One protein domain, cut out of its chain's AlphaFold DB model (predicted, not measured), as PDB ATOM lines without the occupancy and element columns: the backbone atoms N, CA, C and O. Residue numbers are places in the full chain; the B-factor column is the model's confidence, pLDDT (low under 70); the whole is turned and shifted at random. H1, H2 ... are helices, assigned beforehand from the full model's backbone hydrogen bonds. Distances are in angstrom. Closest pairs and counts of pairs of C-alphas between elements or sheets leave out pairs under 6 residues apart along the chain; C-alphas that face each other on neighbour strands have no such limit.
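This is residues 42 to 105 of the 105 residues of an uncharacterized protein of Roseburia sp. AM23-20 (UniProt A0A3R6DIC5). Two helices that stay apart from each other, H2 and H4, pack on the longest helix, H1, H2 at residues 54 to 55 of H1 alone and only just about perpendicular to it at 73 degrees, H4 closest at Leu 54 and at a steep tilt of 57 degrees, while short H3 follows H2 after a tight link and comes near H4. The 64 printed residues, with four named helices in the order H1 to H4 and no named strand, are all helix in class. The whole is compact, radius of gyration of the C-alphas 11.1 A, spanning 35 by 25 by 19 A.

H1, residues 44 to 57, touches H2, residues 65 to 73, with residues 54 to 55 alone; closest C-alphas, Ile 55 and Gly 68, 5.8 A; 73 degrees, only just about perpendicular. H1 touches H4, residues 93 to 102, at a steep tilt of 57 degrees, the same way; closest C-alphas, Leu 54 and Ala 97, 5.7 A. H3, residues 77 to 81, is close to H4 but not clearly touching; closest C-alphas, Ile 77 and Tyr 100, 6.5 A. H2 and H4 are apart. In H1, H2, H3 and H4 every O i to N i+4 pair is within hydrogen-bond range.

H1 begins at C-alpha 44 (19.467, 30.820, -25.649) and is 19.7 A long. H2 is 12.0 A, H3 6.2 A and H4 14.2 A, ending at C-alpha 102 (17.832, 25.386, -50.889).

The C-alphas farthest apart, Asn 62 and Asn 85, are 35.5 A apart. The link H3 to H4 is long. The printed part has no cut, and no printed residue is under 70 in pLDDT.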
ATOM      1  N   PRO A  42      26.635  31.039 -28.054       89.31
ATOM      2  CA  PRO A  42      25.512  31.959 -28.022       89.31
ATOM      3  C   PRO A  42      24.566  31.613 -26.868       89.31
ATOM      4  O   PRO A  42      24.324  30.458 -26.537       89.31
ATOM      5  N   SER A  43      23.995  32.641 -26.246       90.31
ATOM      6  CA  SER A  43      22.923  32.443 -25.269       90.31
ATOM      7  C   SER A  43      21.648  31.931 -25.947       90.31
ATOM      8  O   SER A  43      21.388  32.243 -27.113       90.31
ATOM      9  N   ALA A  44      20.786  31.257 -25.181       89.44
ATOM     10  CA  ALA A  44      19.467  30.820 -25.649       89.44
ATOM     11  C   ALA A  44      18.653  31.965 -26.289       89.44
ATOM     12  O   ALA A  44      17.981  31.771 -27.293       89.44
ATOM     13  N   MET A  45      18.780  33.199 -25.785       90.00
ATOM     14  CA  MET A  45      18.110  34.373 -26.357       90.00
ATOM     15  C   MET A  45      18.691  34.806 -27.713       90.00
ATOM     16  O   MET A  45      17.966  35.310 -28.570       90.00
ATOM     17  N   GLN A  46      20.002  34.651 -27.923       91.62
ATOM     18  CA  GLN A  46      20.618  34.923 -29.226       91.62
ATOM     19  C   GLN A  46      20.156  33.892 -30.258       91.62
ATOM     20  O   GLN A  46      19.729  34.293 -31.340       91.62
ATOM     21  N   MET A  47      20.149  32.609 -29.892       93.25
ATOM     22  CA  MET A  47      19.649  31.540 -30.762       93.25
ATOM     23  C   MET A  47      18.151  31.658 -31.025       93.25
ATOM     24  O   MET A  47      17.722  31.557 -32.171       93.25
ATOM     25  N   GLY A  48      17.359  32.014 -30.012       92.94
ATOM     26  CA  GLY A  48      15.934  32.293 -30.176       92.94
ATOM     27  C   GLY A  48      15.666  33.370 -31.232       92.94
ATOM     28  O   GLY A  48      14.748  33.223 -32.032       92.94
ATOM     29  N   LYS A  49      16.508  34.411 -31.324       94.00
ATOM     30  CA  LYS A  49      16.403  35.430 -32.387       94.00
ATOM     31  C   LYS A  49      16.775  34.899 -33.771       94.00
ATOM     32  O   LYS A  49      16.201  35.368 -34.752       94.00
ATOM     33  N   VAL A  50      17.742  33.985 -33.870       95.12
ATOM     34  CA  VAL A  50      18.104  33.329 -35.140       95.12
ATOM     35  C   VAL A  50      16.918  32.510 -35.639       95.12
ATOM     36  O   VAL A  50      16.426  32.767 -36.738       95.12
ATOM     37  N   TYR A  51      16.385  31.624 -34.797       96.50
ATOM     38  CA  TYR A  51      15.236  30.792 -35.146       96.50
ATOM     39  C   TYR A  51      13.967  31.606 -35.398       96.50
ATOM     40  O   TYR A  51      13.271  31.350 -36.376       96.50
ATOM     41  N   GLN A  52      13.690  32.642 -34.602       96.25
ATOM     42  CA  GLN A  52      12.557  33.540 -34.846       96.25
ATOM     43  C   GLN A  52      12.625  34.161 -36.246       96.25
ATOM     44  O   GLN A  52      11.622  34.177 -36.956       96.25
ATOM     45  N   ARG A  53      13.796  34.673 -36.648       97.06
ATOM     46  CA  ARG A  53      13.984  35.249 -37.987       97.06
ATOM     47  C   ARG A  53      13.819  34.191 -39.061       97.06
ATOM     48  O   ARG A  53      13.094  34.437 -40.008       97.06
ATOM     49  N   LEU A  54      14.409  33.010 -38.880       97.44
ATOM     50  CA  LEU A  54      14.268  31.910 -39.831       97.44
ATOM     51  C   LEU A  54      12.799  31.503 -40.030       97.44
ATOM     52  O   LEU A  54      12.359  31.344 -41.167       97.44
ATOM     53  N   ILE A  55      12.026  31.386 -38.948       97.56
ATOM     54  CA  ILE A  55      10.592  31.066 -39.001       97.56
ATOM     55  C   ILE A  55       9.822  32.149 -39.760       97.56
ATOM     56  O   ILE A  55       9.029  31.828 -40.640       97.56
ATOM     57  N   VAL A  56      10.068  33.427 -39.456       96.88
ATOM     58  CA  VAL A  56       9.376  34.550 -40.110       96.88
ATOM     59  C   VAL A  56       9.775  34.678 -41.583       96.88
ATOM     60  O   VAL A  56       8.905  34.832 -42.437       96.88
ATOM     61  N   ASP A  57      11.066  34.569 -41.895       96.75
ATOM     62  CA  ASP A  57      11.616  34.738 -43.246       96.75
ATOM     63  C   ASP A  57      11.266  33.555 -44.169       96.75
ATOM     64  O   ASP A  57      11.297  33.688 -45.394       96.75
ATOM     65  N   THR A  58      10.920  32.395 -43.599       96.31
ATOM     66  CA  THR A  58      10.518  31.190 -44.347       96.31
ATOM     67  C   THR A  58       9.043  30.845 -44.175       96.31
ATOM     68  O   THR A  58       8.639  29.742 -44.545       96.31
ATOM     69  N   ALA A  59       8.238  31.750 -43.612       96.94
ATOM     70  CA  ALA A  59       6.818  31.522 -43.377       96.94
ATOM     71  C   ALA A  59       6.079  31.230 -44.693       96.94
ATOM     72  O   ALA A  59       6.245  31.933 -45.695       96.94
ATOM     73  N   LEU A  60       5.249  30.189 -44.685       96.25
ATOM     74  CA  LEU A  60       4.431  29.827 -45.838       96.25
ATOM     75  C   LEU A  60       3.132  30.639 -45.870       96.25
ATOM     76  O   LEU A  60       2.687  31.218 -44.876       96.25
ATOM     77  N   TRP A  61       2.492  30.681 -47.039       96.12
ATOM     78  CA  TRP A  61       1.205  31.355 -47.167       96.12
ATOM     79  C   TRP A  61       0.165  30.686 -46.261       96.12
ATOM     80  O   TRP A  61      -0.056  29.480 -46.354       96.12
ATOM     81  N   ASN A  62      -0.487  31.492 -45.419       95.12
ATOM     82  CA  ASN A  62      -1.505  31.057 -44.459       95.12
ATOM     83  C   ASN A  62      -0.997  30.110 -43.346       95.12
ATOM     84  O   ASN A  62      -1.789  29.390 -42.741       95.12
ATOM     85  N   GLU A  63       0.307  30.113 -43.068       97.25
ATOM     86  CA  GLU A  63       0.911  29.372 -41.956       97.25
ATOM     87  C   GLU A  63       0.829  30.178 -40.648       97.25
ATOM     88  O   GLU A  63       1.098  31.382 -40.628       97.25
ATOM     89  N   ASN A  64       0.459  29.522 -39.543       96.75
ATOM     90  CA  ASN A  64       0.509  30.137 -38.214       96.75
ATOM     91  C   ASN A  64       1.871  29.881 -37.538       96.75
ATOM     92  O   ASN A  64       2.648  29.031 -37.961       96.75
ATOM     93  N   TYR A  65       2.163  30.603 -36.453       95.25
ATOM     94  CA  TYR A  65       3.461  30.484 -35.781       95.25
ATOM     95  C   TYR A  65       3.741  29.097 -35.200       95.25
ATOM     96  O   TYR A  65       4.893  28.683 -35.214       95.25
ATOM     97  N   VAL A  66       2.728  28.383 -34.702       95.62
ATOM     98  CA  VAL A  66       2.923  27.037 -34.142       95.62
ATOM     99  C   VAL A  66       3.361  26.076 -35.244       95.62
ATOM    100  O   VAL A  66       4.354  25.371 -35.079       95.62
ATOM    101  N   ASP A  67       2.683  26.116 -36.390       97.44
ATOM    102  CA  ASP A  67       3.027  25.292 -37.550       97.44
ATOM    103  C   ASP A  67       4.419  25.647 -38.092       97.44
ATOM    104  O   ASP A  67       5.223  24.752 -38.350       97.44
ATOM    105  N   GLY A  68       4.745  26.942 -38.175       97.56
ATOM    106  CA  GLY A  68       6.064  27.408 -38.609       97.56
ATOM    107  C   GLY A  68       7.197  26.983 -37.669       97.56
ATOM    108  O   GLY A  68       8.247  26.541 -38.138       97.56
ATOM    109  N   ILE A  69       6.981  27.054 -36.348       96.88
ATOM    110  CA  ILE A  69       7.927  26.548 -35.339       96.88
ATOM    111  C   ILE A  69       8.143  25.050 -35.554       96.88
ATOM    112  O   ILE A  69       9.282  24.621 -35.729       96.88
ATOM    113  N   CYS A  70       7.066  24.262 -35.596       97.06
ATOM    114  CA  CYS A  70       7.159  22.818 -35.796       97.06
ATOM    115  C   CYS A  70       7.878  22.475 -37.105       97.06
ATOM    116  O   CYS A  70       8.756  21.619 -37.108       97.06
ATOM    117  N   ARG A  71       7.558  23.144 -38.216       97.19
ATOM    118  CA  ARG A  71       8.197  22.887 -39.512       97.19
ATOM    119  C   ARG A  71       9.696  23.175 -39.486       97.19
ATOM    120  O   ARG A  71      10.466  22.354 -39.975       97.19
ATOM    121  N   VAL A  72      10.104  24.330 -38.959       97.19
ATOM    122  CA  VAL A  72      11.518  24.729 -38.951       97.19
ATOM    123  C   VAL A  72      12.333  23.830 -38.026       97.19
ATOM    124  O   VAL A  72      13.347  23.309 -38.469       97.19
ATOM    125  N   TYR A  73      11.874  23.582 -36.795       95.50
ATOM    126  CA  TYR A  73      12.611  22.753 -35.827       95.50
ATOM    127  C   TYR A  73      12.681  21.261 -36.195       95.50
ATOM    128  O   TYR A  73      13.495  20.541 -35.631       95.50
ATOM    129  N   ASN A  74      11.858  20.786 -37.137       95.38
ATOM    130  CA  ASN A  74      11.950  19.426 -37.687       95.38
ATOM    131  C   ASN A  74      12.769  19.357 -38.993       95.38
ATOM    132  O   ASN A  74      12.702  18.354 -39.702       95.38
ATOM    133  N   ASN A  75      13.496  20.417 -39.355       95.69
ATOM    134  CA  ASN A  75      14.360  20.440 -40.533       95.69
ATOM    135  C   ASN A  75      15.827  20.190 -40.157       95.69
ATOM    136  O   ASN A  75      16.340  20.820 -39.232       95.69
ATOM    137  N   ASP A  76      16.517  19.369 -40.950       94.19
ATOM    138  CA  ASP A  76      17.927  18.991 -40.758       94.19
ATOM    139  C   ASP A  76      18.898  20.189 -40.723       94.19
ATOM    140  O   ASP A  76      20.008  20.081 -40.205       94.19
ATOM    141  N   ILE A  77      18.509  21.366 -41.235       93.12
ATOM    142  CA  ILE A  77      19.345  22.568 -41.124       93.12
ATOM    143  C   ILE A  77      19.578  22.988 -39.667       93.12
ATOM    144  O   ILE A  77      20.572  23.664 -39.399       93.12
ATOM    145  N   CYS A  78      18.694  22.608 -38.736       92.38
ATOM    146  CA  CYS A  78      18.868  22.908 -37.314       92.38
ATOM    147  C   CYS A  78      20.156  22.281 -36.783       92.38
ATOM    148  O   CYS A  78      20.901  22.959 -36.086       92.38
ATOM    149  N   ASP A  79      20.498  21.066 -37.221       90.56
ATOM    150  CA  ASP A  79      21.750  20.401 -36.838       90.56
ATOM    151  C   ASP A  79      22.978  21.194 -37.300       90.56
ATOM    152  O   ASP A  79      24.025  21.180 -36.653       90.56
ATOM    153  N   ILE A  80      22.863  21.916 -38.420       92.00
ATOM    154  CA  ILE A  80      23.934  22.772 -38.935       92.00
ATOM    155  C   ILE A  80      23.976  24.095 -38.164       92.00
ATOM    156  O   ILE A  80      25.054  24.546 -37.791       92.00
ATOM    157  N   ILE A  81      22.825  24.718 -37.913       92.38
ATOM    158  CA  ILE A  81      22.730  25.990 -37.180       92.38
ATOM    159  C   ILE A  81      23.192  25.819 -35.723       92.38
ATOM    160  O   ILE A  81      23.913  26.675 -35.208       92.38
ATOM    161  N   ASP A  82      22.827  24.712 -35.079       90.25
ATOM    162  CA  ASP A  82      23.168  24.411 -33.686       90.25
ATOM    163  C   ASP A  82      24.555  23.774 -33.525       90.25
ATOM    164  O   ASP A  82      25.084  23.691 -32.415       90.25
ATOM    165  N   ASN A  83      25.222  23.397 -34.618       88.94
ATOM    166  CA  ASN A  83      26.619  22.990 -34.560       88.94
ATOM    167  C   ASN A  83      27.534  24.211 -34.438       88.94
ATOM    168  O   ASN A  83      28.060  24.728 -35.421       88.94
ATOM    169  N   TYR A  84      27.819  24.646 -33.216       88.19
ATOM    170  CA  TYR A  84      28.649  25.836 -33.010       88.19
ATOM    171  C   TYR A  84      30.126  25.659 -33.385       88.19
ATOM    172  O   TYR A  84      30.859  26.647 -33.375       88.19
ATOM    173  N   ASN A  85      30.569  24.453 -33.762       84.81
ATOM    174  CA  ASN A  85      31.877  24.264 -34.398       84.81
ATOM    175  C   ASN A  85      31.924  24.839 -35.821       84.81
ATOM    176  O   ASN A  85      33.015  25.083 -36.339       84.81
ATOM    177  N   CYS A  86      30.769  25.026 -36.466       75.94
ATOM    178  CA  CYS A  86      30.656  25.654 -37.773       75.94
ATOM    179  C   CYS A  86      30.099  27.082 -37.648       75.94
ATOM    180  O   CYS A  86      29.534  27.481 -36.629       75.94
ATOM    181  N   SER A  87      30.292  27.892 -38.690       78.12
ATOM    182  CA  SER A  87      29.923  29.310 -38.656       78.12
ATOM    183  C   SER A  87      28.463  29.599 -39.010       78.12
ATOM    184  O   SER A  87      28.094  30.765 -39.102       78.12
ATOM    185  N   ALA A  88      27.625  28.576 -39.202       86.62
ATOM    186  CA  ALA A  88      26.289  28.716 -39.783       86.62
ATOM    187  C   ALA A  88      25.387  29.711 -39.036       86.62
ATOM    188  O   ALA A  88      24.738  30.546 -39.662       86.62
ATOM    189  N   TYR A  89      25.384  29.692 -37.702       84.94
ATOM    190  CA  TYR A  89      24.588  30.640 -36.914       84.94
ATOM    191  C   TYR A  89      25.138  32.077 -36.914       84.94
ATOM    192  O   TYR A  89      24.420  33.006 -36.539       84.94
ATOM    193  N   TYR A  90      26.403  32.275 -37.305       85.75
ATOM    194  CA  TYR A  90      26.995  33.604 -37.473       85.75
ATOM    195  C   TYR A  90      26.651  34.233 -38.826       85.75
ATOM    196  O   TYR A  90      26.899  35.428 -39.017       85.75
ATOM    197  N   GLU A  91      26.087  33.463 -39.757       91.81
ATOM    198  CA  GLU A  91      25.696  33.977 -41.061       91.81
ATOM    199  C   GLU A  91      24.548  34.999 -40.945       91.81
ATOM    200  O   GLU A  91      23.691  34.914 -40.056       91.81
ATOM    201  N   PRO A  92      24.481  35.987 -41.852       93.75
ATOM    202  CA  PRO A  92      23.341  36.891 -41.933       93.75
ATOM    203  C   PRO A  92      22.013  36.134 -42.105       93.75
ATOM    204  O   PRO A  92      21.952  35.133 -42.816       93.75
ATOM    205  N   SER A  93      20.913  36.653 -41.545       93.75
ATOM    206  CA  SER A  93      19.615  35.949 -41.556       93.75
ATOM    207  C   SER A  93      19.135  35.558 -42.958       93.75
ATOM    208  O   SER A  93      18.623  34.459 -43.146       93.75
ATOM    209  N   TYR A  94      19.369  36.410 -43.961       94.31
ATOM    210  CA  TYR A  94      18.996  36.124 -45.348       94.31
ATOM    211  C   TYR A  94      19.800  34.964 -45.965       94.31
ATOM    212  O   TYR A  94      19.298  34.291 -46.865       94.31
ATOM    213  N   ILE A  95      21.033  34.720 -45.503       95.38
ATOM    214  CA  ILE A  95      21.844  33.571 -45.928       95.38
ATOM    215  C   ILE A  95      21.260  32.296 -45.330       95.38
ATOM    216  O   ILE A  95      21.020  31.346 -46.069       95.38
ATOM    217  N   ILE A  96      20.942  32.309 -44.035       95.31
ATOM    218  CA  ILE A  96      20.333  31.166 -43.339       95.31
ATOM    219  C   ILE A  96      18.970  30.819 -43.960       95.31
ATOM    220  O   ILE A  96      18.701  29.659 -44.263       95.31
ATOM    221  N   ALA A  97      18.125  31.818 -44.231       96.06
ATOM    222  CA  ALA A  97      16.827  31.604 -44.873       96.06
ATOM    223  C   ALA A  97      16.963  31.034 -46.296       96.06
ATOM    224  O   ALA A  97      16.211  30.140 -46.690       96.06
ATOM    225  N   ARG A  98      17.950  31.505 -47.070       96.00
ATOM    226  CA  ARG A  98      18.235  30.962 -48.402       96.00
ATOM    227  C   ARG A  98      18.756  29.526 -48.329       96.00
ATOM    228  O   ARG A  98      18.338  28.703 -49.137       96.00
ATOM    229  N   ALA A  99      19.636  29.227 -47.375       94.94
ATOM    230  CA  ALA A  99      20.128  27.876 -47.132       94.94
ATOM    231  C   ALA A  99      18.969  26.929 -46.785       94.94
ATOM    232  O   ALA A  99      18.842  25.866 -47.387       94.94
ATOM    233  N   TYR A 100      18.046  27.366 -45.918       95.62
ATOM    234  CA  TYR A 100      16.824  26.623 -45.595       95.62
ATOM    235  C   TYR A 100      15.997  26.300 -46.848       95.62
ATOM    236  O   TYR A 100      15.609  25.155 -47.063       95.62
ATOM    237  N   GLN A 101      15.760  27.289 -47.715       93.19
ATOM    238  CA  GLN A 101      14.981  27.098 -48.947       93.19
ATOM    239  C   GLN A 101      15.685  26.201 -49.977       93.19
ATOM    240  O   GLN A 101      15.015  25.519 -50.752       93.19
ATOM    241  N   ASN A 102      17.019  26.196 -49.984       94.31
ATOM    242  CA  ASN A 102      17.832  25.386 -50.889       94.31
ATOM    243  C   ASN A 102      18.136  23.976 -50.348       94.31
ATOM    244  O   ASN A 102      18.708  23.170 -51.081       94.31
ATOM    245  N   GLY A 103      17.769  23.678 -49.098       90.06
ATOM    246  CA  GLY A 103      18.040  22.394 -48.446       90.06
ATOM    247  C   GLY A 103      19.465  22.233 -47.900       90.06
ATOM    248  O   GLY A 103      19.900  21.101 -47.708       90.06
ATOM    249  N   GLY A 104      20.203  23.324 -47.669       86.88
ATOM    250  CA  GLY A 104      21.552  23.279 -47.090       86.88
ATOM    251  C   GLY A 104      22.370  24.560 -47.287       86.88
ATOM    252  O   GLY A 104      22.003  25.421 -48.092       86.88
ATOM    253  N   PHE A 105      23.466  24.671 -46.524       82.69
ATOM    254  CA  PHE A 105      24.493  25.714 -46.665       82.69
ATOM    255  C   PHE A 105      25.462  25.421 -47.816       82.69
ATOM    256  O   PHE A 105      25.786  24.231 -48.032       82.69
TER     257      PHE A 105